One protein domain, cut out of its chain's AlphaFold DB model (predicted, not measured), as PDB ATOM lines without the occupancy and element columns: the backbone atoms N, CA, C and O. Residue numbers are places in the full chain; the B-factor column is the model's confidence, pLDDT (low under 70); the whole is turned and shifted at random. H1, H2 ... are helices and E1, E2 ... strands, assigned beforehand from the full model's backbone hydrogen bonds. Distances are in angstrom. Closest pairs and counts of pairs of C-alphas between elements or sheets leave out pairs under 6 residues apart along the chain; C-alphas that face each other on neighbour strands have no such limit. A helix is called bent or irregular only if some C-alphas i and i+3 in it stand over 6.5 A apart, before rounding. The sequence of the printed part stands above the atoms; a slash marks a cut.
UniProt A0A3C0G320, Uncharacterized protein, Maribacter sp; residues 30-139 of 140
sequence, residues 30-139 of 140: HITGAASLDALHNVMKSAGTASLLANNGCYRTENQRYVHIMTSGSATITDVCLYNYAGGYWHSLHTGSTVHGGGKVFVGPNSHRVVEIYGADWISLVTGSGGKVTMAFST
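AT A GLANCE: This is residues 30 to 139 of the 140 residues of an uncharacterized protein of Maribacter sp (UniProt A0A3C0G320). Two small three-stranded sheets form a V, partly face to face: their strands draw near each other at one end, where E1 turns into E2 and E5 into E6, and splay apart at the other, while H1 packs on the far face of the sheet E3 E2 E5. A long loop joins E3 to E4, and its tip near Val 99 sticks out. The printed part has 110 residues, with one named helix and six named strands in the order H1, E1, E2, E3, E4, E5, E6, of the mixed class of helices and strands. Both sheets, E3 - E2 - E5 and E4 - E1 - E6, are antiparallel. The whole is compact, with a radius of gyration of the C-alphas of 13.2 A, and rounded, spanning 35 by 32 by 27 A.

HOW THE PARTS SIT: In one sheet, E2, residues 76 to 84, is the inner strand, with E5, residues 122 to 129, and E3, residues 89 to 92, as edge strands. E2 and E5 are antiparallel at 162 degrees, with N 81 and O 124 at 2.8 A. E2 and E3 form a hairpin, with N 91 and O 82 at 2.8 A. H1, residues 37 to 51, is on this sheet at a height of 8.8 A, making two layers, a helix on one face of a sheet. It lies over E2 and runs slantwise to it, at 44 degrees on the local plane. Its closest C-alphas to E3 are those of His 41 and Trp 90, 6.4 A apart. H1 is irregular, with C-alphas 46 and 49 9.5 A apart, and 7 of its 11 O i to N i+4 pairs are within hydrogen-bond range. In the other sheet, E1, residues 66 to 72, is inner between E6, residues 132 to 138, with N 68 and O 136 at 2.7 A, and E4, residues 112 to 116, with N 69 and O 113 at 2.8 A. The closest C-alphas of E1 and E2, those of Thr 71 and Ile 77, are 8.0 A apart. H1 is not on the sheet E4 E1 E6. Residues 59 to 60 pair antiparallel with residues 122 to 123 of E5.

IN THESE COORDINATES: H1 begins at C-alpha 37, (363.565, 347.346, 178.497), and is 14.1 A long. E2, the longest strand, begins at C-alpha 76, (367.497, 332.094, 177.170), and measures 24.5 A; E5 measures 22.1 A, E6 20.3 A, E1 19.8 A, E4 13.7 A and E3 10.4 A. E6 ends at C-alpha 138, (360.218, 333.030, 197.423).

THE WHOLE: The C-alphas of Ala 47 and Val 99, the two farthest apart, are 39.5 A from each other. The printed part has no cut. The links from H1 to E1, 14 residues, and from E3 to E4, 19 residues, are long. The model's mean pLDDT over the printed part is 82.6, with residues 30, 96 to 102 and 130 under 70.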
ATOM      1  N   HIS A  30     353.641 329.445 179.033       64.94
ATOM      2  CA  HIS A  30     354.982 329.723 179.537       64.94
ATOM      3  C   HIS A  30     355.189 331.234 179.593       64.94
ATOM      4  O   HIS A  30     354.410 332.011 179.032       64.94
ATOM      5  N   ILE A  31     356.217 331.677 180.313       74.00
ATOM      6  CA  ILE A  31     356.548 333.099 180.374       74.00
ATOM      7  C   ILE A  31     357.112 333.495 179.020       74.00
ATOM      8  O   ILE A  31     358.198 333.065 178.645       74.00
ATOM      9  N   THR A  32     356.354 334.305 178.289       72.81
ATOM     10  CA  THR A  32     356.737 334.799 176.961       72.81
ATOM     11  C   THR A  32     357.861 335.834 177.033       72.81
ATOM     12  O   THR A  32     358.580 336.028 176.057       72.81
ATOM     13  N   GLY A  33     358.063 336.440 178.208       77.00
ATOM     14  CA  GLY A  33     358.999 337.542 178.403       77.00
ATOM     15  C   GLY A  33     358.591 338.807 177.642       77.00
ATOM     16  O   GLY A  33     357.637 338.804 176.866       77.00
ATOM     17  N   ALA A  34     359.295 339.902 177.895       84.31
ATOM     18  CA  ALA A  34     359.254 341.114 177.093       84.31
ATOM     19  C   ALA A  34     360.353 341.097 176.019       84.31
ATOM     20  O   ALA A  34     361.337 340.370 176.130       84.31
ATOM     21  N   ALA A  35     360.204 341.941 174.997       85.25
ATOM     22  CA  ALA A  35     361.195 342.067 173.927       85.25
ATOM     23  C   ALA A  35     362.447 342.857 174.351       85.25
ATOM     24  O   ALA A  35     363.551 342.549 173.913       85.25
ATOM     25  N   SER A  36     362.289 343.889 175.187       87.50
ATOM     26  CA  SER A  36     363.387 344.714 175.708       87.50
ATOM     27  C   SER A  36     362.913 345.630 176.844       87.50
ATOM     28  O   SER A  36     361.709 345.791 177.062       87.50
ATOM     29  N   LEU A  37     363.859 346.280 177.532       88.88
ATOM     30  CA  LEU A  37     363.565 347.346 178.497       88.88
ATOM     31  C   LEU A  37     362.831 348.530 177.837       88.88
ATOM     32  O   LEU A  37     361.837 349.019 178.371       88.88
ATOM     33  N   ASP A  38     363.263 348.951 176.646       90.31
ATOM     34  CA  ASP A  38     362.624 350.052 175.913       90.31
ATOM     35  C   ASP A  38     361.181 349.721 175.527       90.31
ATOM     36  O   ASP A  38     360.286 350.562 175.643       90.31
ATOM     37  N   ALA A  39     360.923 348.471 175.128       87.44
ATOM     38  CA  ALA A  39     359.572 348.001 174.854       87.44
ATOM     39  C   ALA A  39     358.688 348.093 176.107       87.44
ATOM     40  O   ALA A  39     357.558 348.569 176.018       87.44
ATOM     41  N   LEU A  40     359.207 347.718 177.283       88.06
ATOM     42  CA  LEU A  40     358.483 347.838 178.555       88.06
ATOM     43  C   LEU A  40     358.158 349.294 178.912       88.06
ATOM     44  O   LEU A  40     357.043 349.590 179.353       88.06
ATOM     45  N   HIS A  41     359.089 350.223 178.680       87.94
ATOM     46  CA  HIS A  41     358.817 351.650 178.855       87.94
ATOM     47  C   HIS A  41     357.743 352.160 177.894       87.94
ATOM     48  O   HIS A  41     356.857 352.902 178.316       87.94
ATOM     49  N   ASN A  42     357.791 351.764 176.622       86.94
ATOM     50  CA  ASN A  42     356.792 352.165 175.632       86.94
ATOM     51  C   ASN A  42     355.402 351.618 175.976       86.94
ATOM     52  O   ASN A  42     354.417 352.354 175.908       86.94
ATOM     53  N   VAL A  43     355.335 350.364 176.437       82.00
ATOM     54  CA  VAL A  43     354.110 349.743 176.952       82.00
ATOM     55  C   VAL A  43     353.541 350.579 178.102       82.00
ATOM     56  O   VAL A  43     352.387 350.994 178.024       82.00
ATOM     57  N   MET A  44     354.352 350.946 179.101       83.88
ATOM     58  CA  MET A  44     353.897 351.795 180.213       83.88
ATOM     59  C   MET A  44     353.473 353.209 179.798       83.88
ATOM     60  O   MET A  44     352.515 353.734 180.357       83.88
ATOM     61  N   LYS A  45     354.135 353.834 178.819       81.38
ATOM     62  CA  LYS A  45     353.752 355.171 178.329       81.38
ATOM     63  C   LYS A  45     352.395 355.169 177.623       81.38
ATOM     64  O   LYS A  45     351.664 356.146 177.723       81.38
ATOM     65  N   SER A  46     352.067 354.086 176.918       75.81
ATOM     66  CA  SER A  46     350.853 354.000 176.095       75.81
ATOM     67  C   SER A  46     349.555 353.873 176.902       75.81
ATOM     68  O   SER A  46     348.550 354.463 176.517       75.81
ATOM     69  N   ALA A  47     349.563 353.138 178.020       71.81
ATOM     70  CA  ALA A  47     348.355 352.875 178.812       71.81
ATOM     71  C   ALA A  47     348.598 352.826 180.338       71.81
ATOM     72  O   ALA A  47     347.776 352.310 181.098       71.81
ATOM     73  N   GLY A  48     349.723 353.366 180.818       78.00
ATOM     74  CA  GLY A  48     350.050 353.413 182.244       78.00
ATOM     75  C   GLY A  48     350.105 352.021 182.876       78.00
ATOM     76  O   GLY A  48     350.440 351.027 182.230       78.00
ATOM     77  N   THR A  49     349.723 351.931 184.148       72.12
ATOM     78  CA  THR A  49     349.731 350.684 184.933       72.12
ATOM     79  C   THR A  49     348.770 349.614 184.409       72.12
ATOM     80  O   THR A  49     348.982 348.429 184.672       72.12
ATOM     81  N   ALA A  50     347.761 349.990 183.613       74.75
ATOM     82  CA  ALA A  50     346.866 349.041 182.945       74.75
ATOM     83  C   ALA A  50     347.606 348.153 181.925       74.75
ATOM     84  O   ALA A  50     347.127 347.076 181.581       74.75
ATOM     85  N   SER A  51     348.798 348.571 181.494       77.75
ATOM     86  CA  SER A  51     349.647 347.858 180.536       77.75
ATOM     87  C   SER A  51     350.467 346.724 181.156       77.75
ATOM     88  O   SER A  51     351.101 345.958 180.430       77.75
ATOM     89  N   LEU A  52     350.470 346.587 182.487       78.75
ATOM     90  CA  LEU A  52     351.292 345.624 183.230       78.75
ATOM     91  C   LEU A  52     350.738 344.189 183.170       78.75
ATOM     92  O   LEU A  52     350.704 343.501 184.179       78.75
ATOM     93  N   LEU A  53     350.290 343.731 181.997       76.06
ATOM     94  CA  LEU A  53     349.567 342.475 181.763       76.06
ATOM     95  C   LEU A  53     350.481 341.290 181.401       76.06
ATOM     96  O   LEU A  53     351.598 341.466 180.918       76.06
ATOM     97  N   ALA A  54     349.946 340.068 181.537       72.25
ATOM     98  CA  ALA A  54     350.633 338.815 181.187       72.25
ATOM     99  C   ALA A  54     351.169 338.814 179.750       72.25
ATOM    100  O   ALA A  54     352.281 338.360 179.499       72.25
ATOM    101  N   ASN A  55     350.368 339.337 178.816       74.81
ATOM    102  CA  ASN A  55     350.686 339.357 177.389       74.81
ATOM    103  C   ASN A  55     351.918 340.224 177.079       74.81
ATOM    104  O   ASN A  55     352.562 340.010 176.061       74.81
ATOM    105  N   ASN A  56     352.262 341.152 177.979       76.75
ATOM    106  CA  ASN A  56     353.456 341.994 177.896       76.75
ATOM    107  C   ASN A  56     354.620 341.437 178.740       76.75
ATOM    108  O   ASN A  56     355.639 342.102 178.921       76.75
ATOM    109  N   GLY A  57     354.469 340.228 179.293       82.00
ATOM    110  CA  GLY A  57     355.481 339.578 180.120       82.00
ATOM    111  C   GLY A  57     355.627 340.172 181.523       82.00
ATOM    112  O   GLY A  57     356.647 339.932 182.160       82.00
ATOM    113  N   CYS A  58     354.645 340.933 182.014       86.75
ATOM    114  CA  CYS A  58     354.701 341.568 183.330       86.75
ATOM    115  C   CYS A  58     354.015 340.708 184.402       86.75
ATOM    116  O   CYS A  58     352.863 340.287 184.240       86.75
ATOM    117  N   TYR A  59     354.699 340.498 185.527       87.00
ATOM    118  CA  TYR A  59     354.213 339.691 186.646       87.00
ATOM    119  C   TYR A  59     354.353 340.446 187.964       87.00
ATOM    120  O   TYR A  59     355.355 341.127 188.188       87.00
ATOM    121  N   ARG A  60     353.347 340.323 188.838       86.81
ATOM    122  CA  ARG A  60     353.355 340.958 190.165       86.81
ATOM    123  C   ARG A  60     354.295 340.213 191.084       86.81
ATOM    124  O   ARG A  60     354.192 338.995 191.177       86.81
ATOM    125  N   THR A  61     355.146 340.942 191.788       85.00
ATOM    126  CA  THR A  61     356.080 340.341 192.742       85.00
ATOM    127  C   THR A  61     355.424 340.014 194.076       85.00
ATOM    128  O   THR A  61     355.929 339.134 194.741       85.00
ATOM    129  N   GLU A  62     354.333 340.674 194.488       80.06
ATOM    130  CA  GLU A  62     353.642 340.435 195.776       80.06
ATOM    131  C   GLU A  62     354.591 340.441 197.005       80.06
ATOM    132  O   GLU A  62     354.487 339.584 197.885       80.06
ATOM    133  N   ASN A  63     355.527 341.400 197.067       76.50
ATOM    134  CA  ASN A  63     356.530 341.543 198.142       76.50
ATOM    135  C   ASN A  63     357.452 340.327 198.329       76.50
ATOM    136  O   ASN A  63     357.924 340.041 199.432       76.50
ATOM    137  N   GLN A  64     357.712 339.591 197.255       83.44
ATOM    138  CA  GLN A  64     358.655 338.479 197.277       83.44
ATOM    139  C   GLN A  64     360.097 338.996 197.245       83.44
ATOM    140  O   GLN A  64     360.378 340.074 196.720       83.44
ATOM    141  N   ARG A  65     361.020 338.226 197.828       85.88
ATOM    142  CA  ARG A  65     362.431 338.613 197.947       85.88
ATOM    143  C   ARG A  65     363.272 338.072 196.802       85.88
ATOM    144  O   ARG A  65     364.169 338.764 196.330       85.88
ATOM    145  N   TYR A  66     362.966 336.864 196.343       87.44
ATOM    146  CA  TYR A  66     363.707 336.209 195.277       87.44
ATOM    147  C   TYR A  66     362.790 335.704 194.175       87.44
ATOM    148  O   TYR A  66     361.632 335.337 194.397       87.44
ATOM    149  N   VAL A  67     363.363 335.621 192.980       87.94
ATOM    150  CA  VAL A  67     362.801 334.913 191.838       87.94
ATOM    151  C   VAL A  67     363.735 333.782 191.425       87.94
ATOM    152  O   VAL A  67     364.930 333.966 191.212       87.94
ATOM    153  N   HIS A  68     363.171 332.591 191.300       88.12
ATOM    154  CA  HIS A  68     363.782 331.427 190.686       88.12
ATOM    155  C   HIS A  68     363.394 331.430 189.214       88.12
ATOM    156  O   HIS A  68     362.216 331.299 188.898       88.12
ATOM    157  N   ILE A  69     364.369 331.560 188.324       87.31
ATOM    158  CA  ILE A  69     364.178 331.551 186.876       87.31
ATOM    159  C   ILE A  69     364.698 330.223 186.346       87.31
ATOM    160  O   ILE A  69     365.854 329.868 186.573       87.31
ATOM    161  N   MET A  70     363.839 329.490 185.651       86.50
ATOM    162  CA  MET A  70     364.147 328.191 185.062       86.50
ATOM    163  C   MET A  70     363.908 328.262 183.560       86.50
ATOM    164  O   MET A  70     362.819 328.631 183.112       86.50
ATOM    165  N   THR A  71     364.911 327.886 182.783       87.00
ATOM    166  CA  THR A  71     364.829 327.761 181.328       87.00
ATOM    167  C   THR A  71     364.905 326.289 180.943       87.00
ATOM    168  O   THR A  71     365.582 325.488 181.584       87.00
ATOM    169  N   SER A  72     364.200 325.905 179.882       85.19
ATOM    170  CA  SER A  72     364.272 324.552 179.325       85.19
ATOM    171  C   SER A  72     364.196 324.571 177.802       85.19
ATOM    172  O   SER A  72     363.632 325.489 177.193       85.19
ATOM    173  N   GLY A  73     364.797 323.557 177.184       86.62
ATOM    174  CA  GLY A  73     365.049 323.539 175.752       86.62
ATOM    175  C   GLY A  73     366.054 324.624 175.377       86.62
ATOM    176  O   GLY A  73     367.084 324.785 176.027       86.62
ATOM    177  N   SER A  74     365.738 325.388 174.336       87.75
ATOM    178  CA  SER A  74     366.600 326.450 173.820       87.75
ATOM    179  C   SER A  74     366.411 327.805 174.502       87.75
ATOM    180  O   SER A  74     367.089 328.739 174.092       87.75
ATOM    181  N   ALA A  75     365.517 327.952 175.494       87.06
ATOM    182  CA  ALA A  75     365.180 329.250 176.098       87.06
ATOM    183  C   ALA A  75     366.377 329.936 176.756       87.06
ATOM    184  O   ALA A  75     367.091 329.327 177.546       87.06
ATOM    185  N   THR A  76     366.519 331.232 176.506       90.00
ATOM    186  CA  THR A  76     367.497 332.094 177.170       90.00
ATOM    187  C   THR A  76     366.829 333.364 177.675       90.00
ATOM    188  O   THR A  76     365.888 333.871 177.060       90.00
ATOM    189  N   ILE A  77     367.332 333.876 178.798       90.56
ATOM    190  CA  ILE A  77     366.992 335.192 179.337       90.56
ATOM    191  C   ILE A  77     368.216 336.083 179.204       90.56
ATOM    192  O   ILE A  77     369.294 335.708 179.659       90.56
ATOM    193  N   THR A  78     368.046 337.250 178.597       90.38
ATOM    194  CA  THR A  78     369.123 338.228 178.377       90.38
ATOM    195  C   THR A  78     369.050 339.415 179.328       90.38
ATOM    196  O   THR A  78     370.010 340.175 179.427       90.38
ATOM    197  N   ASP A  79     367.911 339.603 179.994       91.31
ATOM    198  CA  ASP A  79     367.722 340.661 180.976       91.31
ATOM    199  C   ASP A  79     366.604 340.314 181.962       91.31
ATOM    200  O   ASP A  79     365.655 339.598 181.631       91.31
ATOM    201  N   VAL A  80     366.690 340.887 183.157       92.00
ATOM    202  CA  VAL A  80     365.624 340.873 184.159       92.00
ATOM    203  C   VAL A  80     365.278 342.321 184.440       92.00
ATOM    204  O   VAL A  80     366.107 343.063 184.956       92.00
ATOM    205  N   CYS A  81     364.065 342.734 184.102       93.00
ATOM    206  CA  CYS A  81     363.607 344.102 184.291       93.00
ATOM    207  C   CYS A  81     362.665 344.173 185.492       93.00
ATOM    208  O   CYS A  81     361.784 343.327 185.653       93.00
ATOM    209  N   LEU A  82     362.832 345.203 186.311       92.38
ATOM    210  CA  LEU A  82     362.030 345.460 187.498       92.38
ATOM    211  C   LEU A  82     361.329 346.808 187.358       92.38
ATOM    212  O   LEU A  82     361.872 347.734 186.757       92.38
ATOM    213  N   TYR A  83     360.125 346.909 187.905       90.75
ATOM    214  CA  TYR A  83     359.394 348.165 188.022       90.75
ATOM    215  C   TYR A  83     359.092 348.431 189.488       90.75
ATOM    216  O   TYR A  83     358.648 347.531 190.206       90.75
ATOM    217  N   ASN A  84     359.273 349.682 189.900       88.25
ATOM    218  CA  ASN A  84     358.905 350.167 191.221       88.25
ATOM    219  C   ASN A  84     358.002 351.399 191.077       88.25
ATOM    220  O   ASN A  84     358.341 352.330 190.344       88.25
ATOM    221  N   TYR A  85     356.871 351.429 191.781       86.81
ATOM    222  CA  TYR A  85     355.958 352.572 191.802       86.81
ATOM    223  C   TYR A  85     356.600 353.844 192.351       86.81
ATOM    224  O   TYR A  85     356.267 354.925 191.874       86.81
ATOM    225  N   ALA A  86     357.533 353.730 193.297       86.12
ATOM    226  CA  ALA A  86     358.262 354.873 193.837       86.12
ATOM    227  C   ALA A  86     359.125 355.562 192.768       86.12
ATOM    228  O   ALA A  86     359.259 356.782 192.779       86.12
ATOM    229  N   GLY A  87     359.691 354.786 191.836       82.25
ATOM    230  CA  GLY A  87     360.425 355.323 190.689       82.25
ATOM    231  C   GLY A  87     359.509 355.700 189.524       82.25
ATOM    232  O   GLY A  87     359.770 356.669 188.821       82.25
ATOM    233  N   GLY A  88     358.429 354.948 189.307       86.25
ATOM    234  CA  GLY A  88     357.530 355.139 188.170       86.25
ATOM    235  C   GLY A  88     358.120 354.688 186.827       86.25
ATOM    236  O   GLY A  88     357.625 355.084 185.772       86.25
ATOM    237  N   TYR A  89     359.184 353.876 186.832       86.44
ATOM    238  CA  TYR A  89     359.873 353.429 185.620       86.44
ATOM    239  C   TYR A  89     360.410 351.995 185.742       86.44
ATOM    240  O   TYR A  89     360.614 351.476 186.840       86.44
ATOM    241  N   TRP A  90     360.621 351.351 184.590       91.81
ATOM    242  CA  TRP A  90     361.309 350.063 184.485       91.81
ATOM    243  C   TRP A  90     362.827 350.243 184.508       91.81
ATOM    244  O   TRP A  90     363.346 351.198 183.944       91.81
ATOM    245  N   HIS A  91     363.562 349.304 185.085       90.94
ATOM    246  CA  HIS A  91     365.020 349.280 184.995       90.94
ATOM    247  C   HIS A  91     365.544 347.847 184.923       90.94
ATOM    248  O   HIS A  91     364.916 346.915 185.431       90.94
ATOM    249  N   SER A  92     366.705 347.658 184.299       91.56
ATOM    250  CA  SER A  92     367.389 346.363 184.284       91.56
ATOM    251  C   SER A  92     368.000 346.061 185.652       91.56
ATOM    252  O   SER A  92     368.550 346.938 186.322       91.56
ATOM    253  N   LEU A  93     367.936 344.799 186.055       90.00
ATOM    254  CA  LEU A  93     368.668 344.267 187.190       90.00
ATOM    255  C   LEU A  93     370.069 343.879 186.716       90.00
ATOM    256  O   LEU A  93     370.240 343.046 185.824       90.00
ATOM    257  N   HIS A  94     371.078 344.501 187.314       86.75
ATOM    258  CA  HIS A  94     372.476 344.235 187.006       86.75
ATOM    259  C   HIS A  94     373.094 343.385 188.108       86.75
ATOM    260  O   HIS A  94     372.835 343.593 189.294       86.75
ATOM    261  N   THR A  95     373.940 342.431 187.731       75.81
ATOM    262  CA  THR A  95     374.715 341.679 188.720       75.81
ATOM    263  C   THR A  95     375.927 342.496 189.136       75.81
ATOM    264  O   THR A  95     376.736 342.886 188.292       75.81
ATOM    265  N   GLY A  96     376.049 342.757 190.436       64.25
ATOM    266  CA  GLY A  96     377.137 343.541 191.004       64.25
ATOM    267  C   GLY A  96     378.478 342.817 190.925       64.25
ATOM    268  O   GLY A  96     378.813 342.014 191.786       64.25
ATOM    269  N   SER A  97     379.278 343.151 189.921       53.12
ATOM    270  CA  SER A  97     380.721 343.266 190.105       53.12
ATOM    271  C   SER A  97     381.207 344.460 189.300       53.12
ATOM    272  O   SER A  97     381.245 344.428 188.072       53.12
ATOM    273  N   THR A  98     381.591 345.524 189.995       49.91
ATOM    274  CA  THR A  98     382.318 346.660 189.410       49.91
ATOM    275  C   THR A  98     383.748 346.282 189.003       49.91
ATOM    276  O   THR A  98     384.386 347.036 188.280       49.91
ATOM    277  N   VAL A  99     384.236 345.102 189.410       53.28
ATOM    278  CA  VAL A  99     385.589 344.586 189.124       53.28
ATOM    279  C   VAL A  99     385.623 343.715 187.857       53.28
ATOM    280  O   VAL A  99     386.656 343.619 187.203       53.28
ATOM    281  N   HIS A 100     384.494 343.113 187.465       47.50
ATOM    282  CA  HIS A 100     384.399 342.213 186.302       47.50
ATOM    283  C   HIS A 100     383.444 342.705 185.201       47.50
ATOM    284  O   HIS A 100     382.982 341.906 184.392       47.50
ATOM    285  N   GLY A 101     383.137 344.007 185.158       48.94
ATOM    286  CA  GLY A 101     382.276 344.578 184.114       48.94
ATOM    287  C   GLY A 101     380.820 344.119 184.219       48.94
ATOM    288  O   GLY A 101     380.255 343.632 183.244       48.94
ATOM    289  N   GLY A 102     380.230 344.236 185.416       59.25
ATOM    290  CA  GLY A 102     378.873 343.786 185.734       59.25
ATOM    291  C   GLY A 102     377.845 344.085 184.638       59.25
ATOM    292  O   GLY A 102     377.695 345.221 184.192       59.25
ATOM    293  N   GLY A 103     377.131 343.039 184.220       76.12
ATOM    294  CA  GLY A 103     376.146 343.083 183.146       76.12
ATOM    295  C   GLY A 103     374.735 342.736 183.610       76.12
ATOM    296  O   GLY A 103     374.476 342.463 184.786       76.12
ATOM    297  N   LYS A 104     373.818 342.740 182.643       87.38
ATOM    298  CA  LYS A 104     372.437 342.287 182.815       87.38
ATOM    299  C   LYS A 104     372.393 340.833 183.276       87.38
ATOM    300  O   LYS A 104     373.281 340.032 182.971       87.38
ATOM    301  N   VAL A 105     371.337 340.477 183.998       88.88
ATOM    302  CA  VAL A 105     371.119 339.091 184.419       88.88
ATOM    303  C   VAL A 105     370.847 338.212 183.195       88.88
ATOM    304  O   VAL A 105     369.804 338.326 182.557       88.88
ATOM    305  N   PHE A 106     371.773 337.293 182.916       89.88
ATOM    306  CA  PHE A 106     371.632 336.266 181.882       89.88
ATOM    307  C   PHE A 106     371.292 334.894 182.483       89.88
ATOM    308  O   PHE A 106     371.853 334.500 183.515       89.88
ATOM    309  N   VAL A 107     370.408 334.143 181.820       89.75
ATOM    310  CA  VAL A 107     370.124 332.726 182.105       89.75
ATOM    311  C   VAL A 107     370.191 331.946 180.794       89.75
ATOM    312  O   VAL A 107     369.434 332.223 179.865       89.75
ATOM    313  N   GLY A 108     371.112 330.983 180.718       89.44
ATOM    314  CA  GLY A 108     371.330 330.155 179.529       89.44
ATOM    315  C   GLY A 108     370.248 329.091 179.316       89.44
ATOM    316  O   GLY A 108     369.307 329.019 180.103       89.44
ATOM    317  N   PRO A 109     370.365 328.247 178.279       89.38
ATOM    318  CA  PRO A 109     369.449 327.129 178.047       89.38
ATOM    319  C   PRO A 109     369.564 326.060 179.140       89.38
ATOM    320  O   PRO A 109     370.633 325.869 179.717       89.38
ATOM    321  N   ASN A 110     368.461 325.352 179.414       88.38
ATOM    322  CA  ASN A 110     368.383 324.268 180.411       88.38
ATOM    323  C   ASN A 110     369.012 324.622 181.770       88.38
ATOM    324  O   ASN A 110     369.714 323.813 182.372       88.38
ATOM    325  N   SER A 111     368.804 325.855 182.226       88.25
ATOM    326  CA  SER A 111     369.499 326.419 183.377       88.25
ATOM    327  C   SER A 111     368.523 326.900 184.441       88.25
ATOM    328  O   SER A 111     367.355 327.202 184.183       88.25
ATOM    329  N   HIS A 112     369.030 327.012 185.664       88.12
ATOM    330  CA  HIS A 112     368.321 327.601 186.790       88.12
ATOM    331  C   HIS A 112     369.175 328.706 187.409       88.12
ATOM    332  O   HIS A 112     370.375 328.530 187.616       88.12
ATOM    333  N   ARG A 113     368.556 329.853 187.693       88.25
ATOM    334  CA  ARG A 113     369.192 330.976 188.384       88.25
ATOM    335  C   ARG A 113     368.236 331.563 189.408       88.25
ATOM    336  O   ARG A 113     367.047 331.711 189.134       88.25
ATOM    337  N   VAL A 114     368.761 331.920 190.573       88.38
ATOM    338  CA  VAL A 114     368.024 332.680 191.587       88.38
ATOM    339  C   VAL A 114     368.525 334.115 191.569       88.38
ATOM    340  O   VAL A 114     369.728 334.352 191.464       88.38
ATOM    341  N   VAL A 115     367.595 335.063 191.622       88.81
ATOM    342  CA  VAL A 115     367.887 336.495 191.590       88.81
ATOM    343  C   VAL A 115     367.108 337.194 192.690       88.81
ATOM    344  O   VAL A 115     365.957 336.850 192.954       88.81
ATOM    345  N   GLU A 116     367.744 338.161 193.337       89.69
ATOM    346  CA  GLU A 116     367.121 338.965 194.381       89.69
ATOM    347  C   GLU A 116     366.370 340.152 193.758       89.69
ATOM    348  O   GLU A 116     366.881 340.812 192.855       89.69
ATOM    349  N   ILE A 117     365.132 340.375 194.206       87.94
ATOM    350  CA  ILE A 117     364.169 341.321 193.618       87.94
ATOM    351  C   ILE A 117     363.467 342.183 194.678       87.94
ATOM    352  O   ILE A 117     362.379 342.704 194.427       87.94
ATOM    353  N   TYR A 118     364.047 342.303 195.879       81.56
ATOM    354  CA  TYR A 118     363.421 343.049 196.975       81.56
ATOM    355  C   TYR A 118     363.027 344.466 196.537       81.56
ATOM    356  O   TYR A 118     363.770 345.161 195.847       81.56
ATOM    357  N   GLY A 119     361.834 344.895 196.948       82.62
ATOM    358  CA  GLY A 119     361.335 346.245 196.679       82.62
ATOM    359  C   GLY A 119     360.862 346.506 195.245       82.62
ATOM    360  O   GLY A 119     360.456 347.628 194.961       82.62
ATOM    361  N   ALA A 120     360.884 345.518 194.346       89.06
ATOM    362  CA  ALA A 120     360.209 345.628 193.055       89.06
ATOM    363  C   ALA A 120     358.720 345.294 193.200       89.06
ATOM    364  O   ALA A 120     358.376 344.331 193.880       89.06
ATOM    365  N   ASP A 121     357.844 346.031 192.517       88.81
ATOM    366  CA  ASP A 121     356.399 345.758 192.448       88.81
ATOM    367  C   ASP A 121     356.057 344.792 191.309       88.81
ATOM    368  O   ASP A 121     355.148 343.956 191.403       88.81
ATOM    369  N   TRP A 122     356.806 344.910 190.212       89.44
ATOM    370  CA  TRP A 122     356.655 344.068 189.036       89.44
ATOM    371  C   TRP A 122     357.998 343.619 188.500       89.44
ATOM    372  O   TRP A 122     359.013 344.302 188.628       89.44
ATOM    373  N   ILE A 123     357.958 342.472 187.838       91.06
ATOM    374  CA  ILE A 123     359.088 341.887 187.136       91.06
ATOM    375  C   ILE A 123     358.678 341.505 185.719       91.06
ATOM    376  O   ILE A 123     357.550 341.074 185.464       91.06
ATOM    377  N   SER A 124     359.626 341.649 184.804       91.75
ATOM    378  CA  SER A 124     359.578 341.090 183.464       91.75
ATOM    379  C   SER A 124     360.938 340.491 183.111       91.75
ATOM    380  O   SER A 124     361.972 340.893 183.641       91.75
ATOM    381  N   LEU A 125     360.933 339.498 182.231       90.94
ATOM    382  CA  LEU A 125     362.138 338.843 181.731       90.94
ATOM    383  C   LEU A 125     362.281 339.164 180.253       90.94
ATOM    384  O   LEU A 125     361.303 339.018 179.530       90.94
ATOM    385  N   VAL A 126     363.469 339.530 179.785       90.62
ATOM    386  CA  VAL A 126     363.721 339.667 178.345       90.62
ATOM    387  C   VAL A 126     364.218 338.338 177.797       90.62
ATOM    388  O   VAL A 126     365.231 337.814 178.263       90.62
ATOM    389  N   THR A 127     363.487 337.775 176.837       85.75
ATOM    390  CA  THR A 127     363.761 336.454 176.259       85.75
ATOM    391  C   THR A 127     364.592 336.573 174.982       85.75
ATOM    392  O   THR A 127     364.299 337.381 174.107       85.75
ATOM    393  N   GLY A 128     365.640 335.753 174.863       77.19
ATOM    394  CA  GLY A 128     366.506 335.712 173.677       77.19
ATOM    395  C   GLY A 128     366.144 334.616 172.665       77.19
ATOM    396  O   GLY A 128     366.524 334.703 171.501       77.19
ATOM    397  N   SER A 129     365.421 333.570 173.082       76.44
ATOM    398  CA  SER A 129     365.123 332.391 172.250       76.44
ATOM    399  C   SER A 129     363.858 331.640 172.697       76.44
ATOM    400  O   SER A 129     363.502 331.633 173.875       76.44
ATOM    401  N   GLY A 130     363.188 330.973 171.747       69.62
ATOM    402  CA  GLY A 130     361.814 330.447 171.859       69.62
ATOM    403  C   GLY A 130     361.600 329.132 172.625       69.62
ATOM    404  O   GLY A 130     360.761 328.329 172.223       69.62
ATOM    405  N   GLY A 131     362.354 328.874 173.696       77.00
ATOM    406  CA  GLY A 131     362.097 327.734 174.591       77.00
ATOM    407  C   GLY A 131     361.072 328.050 175.690       77.00
ATOM    408  O   GLY A 131     360.383 329.065 175.650       77.00
ATOM    409  N   LYS A 132     361.002 327.207 176.729       81.81
ATOM    410  CA  LYS A 132     360.091 327.437 177.864       81.81
ATOM    411  C   LYS A 132     360.815 328.108 179.024       81.81
ATOM    412  O   LYS A 132     361.820 327.588 179.513       81.81
ATOM    413  N   VAL A 133     360.239 329.206 179.504       82.44
ATOM    414  CA  VAL A 133     360.676 329.928 180.703       82.44
ATOM    415  C   VAL A 133     359.626 329.772 181.796       82.44
ATOM    416  O   VAL A 133     358.433 329.976 181.564       82.44
ATOM    417  N   THR A 134     360.081 329.420 182.996       84.00
ATOM    418  CA  THR A 134     359.264 329.333 184.210       84.00
ATOM    419  C   THR A 134     359.887 330.192 185.305       84.00
ATOM    420  O   THR A 134     361.109 330.269 185.421       84.00
ATOM    421  N   MET A 135     359.043 330.826 186.117       83.06
ATOM    422  CA  MET A 135     359.456 331.568 187.302       83.06
ATOM    423  C   MET A 135     358.735 331.036 188.538       83.06
ATOM    424  O   MET A 135     357.586 330.597 188.460       83.06
ATOM    425  N   ALA A 136     359.396 331.128 189.685       83.50
ATOM    426  CA  ALA A 136     358.789 330.926 190.993       83.50
ATOM    427  C   ALA A 136     359.333 331.966 191.975       83.50
ATOM    428  O   ALA A 136     360.507 332.314 191.907       83.50
ATOM    429  N   PHE A 137     358.501 332.461 192.884       84.25
ATOM    430  CA  PHE A 137     358.896 333.455 193.873       84.25
ATOM    431  C   PHE A 137     359.037 332.867 195.270       84.25
ATOM    432  O   PHE A 137     358.261 331.994 195.669       84.25
ATOM    433  N   SER A 138     360.008 333.377 196.022       81.12
ATOM    434  CA  SER A 138     360.218 333.030 197.423       81.12
ATOM    435  C   SER A 138     360.507 334.259 198.284       81.12
ATOM    436  O   SER A 138     360.968 335.301 197.813       81.12
ATOM    437  N   THR A 139     360.245 334.118 199.583       79.69
ATOM    438  CA  THR A 139     360.555 335.123 200.613       79.69
ATOM    439  C   THR A 139     361.763 334.764 201.482       79.69
ATOM    440  O   THR A 139     362.240 335.622 202.219       79.69
TER     441      THR A 139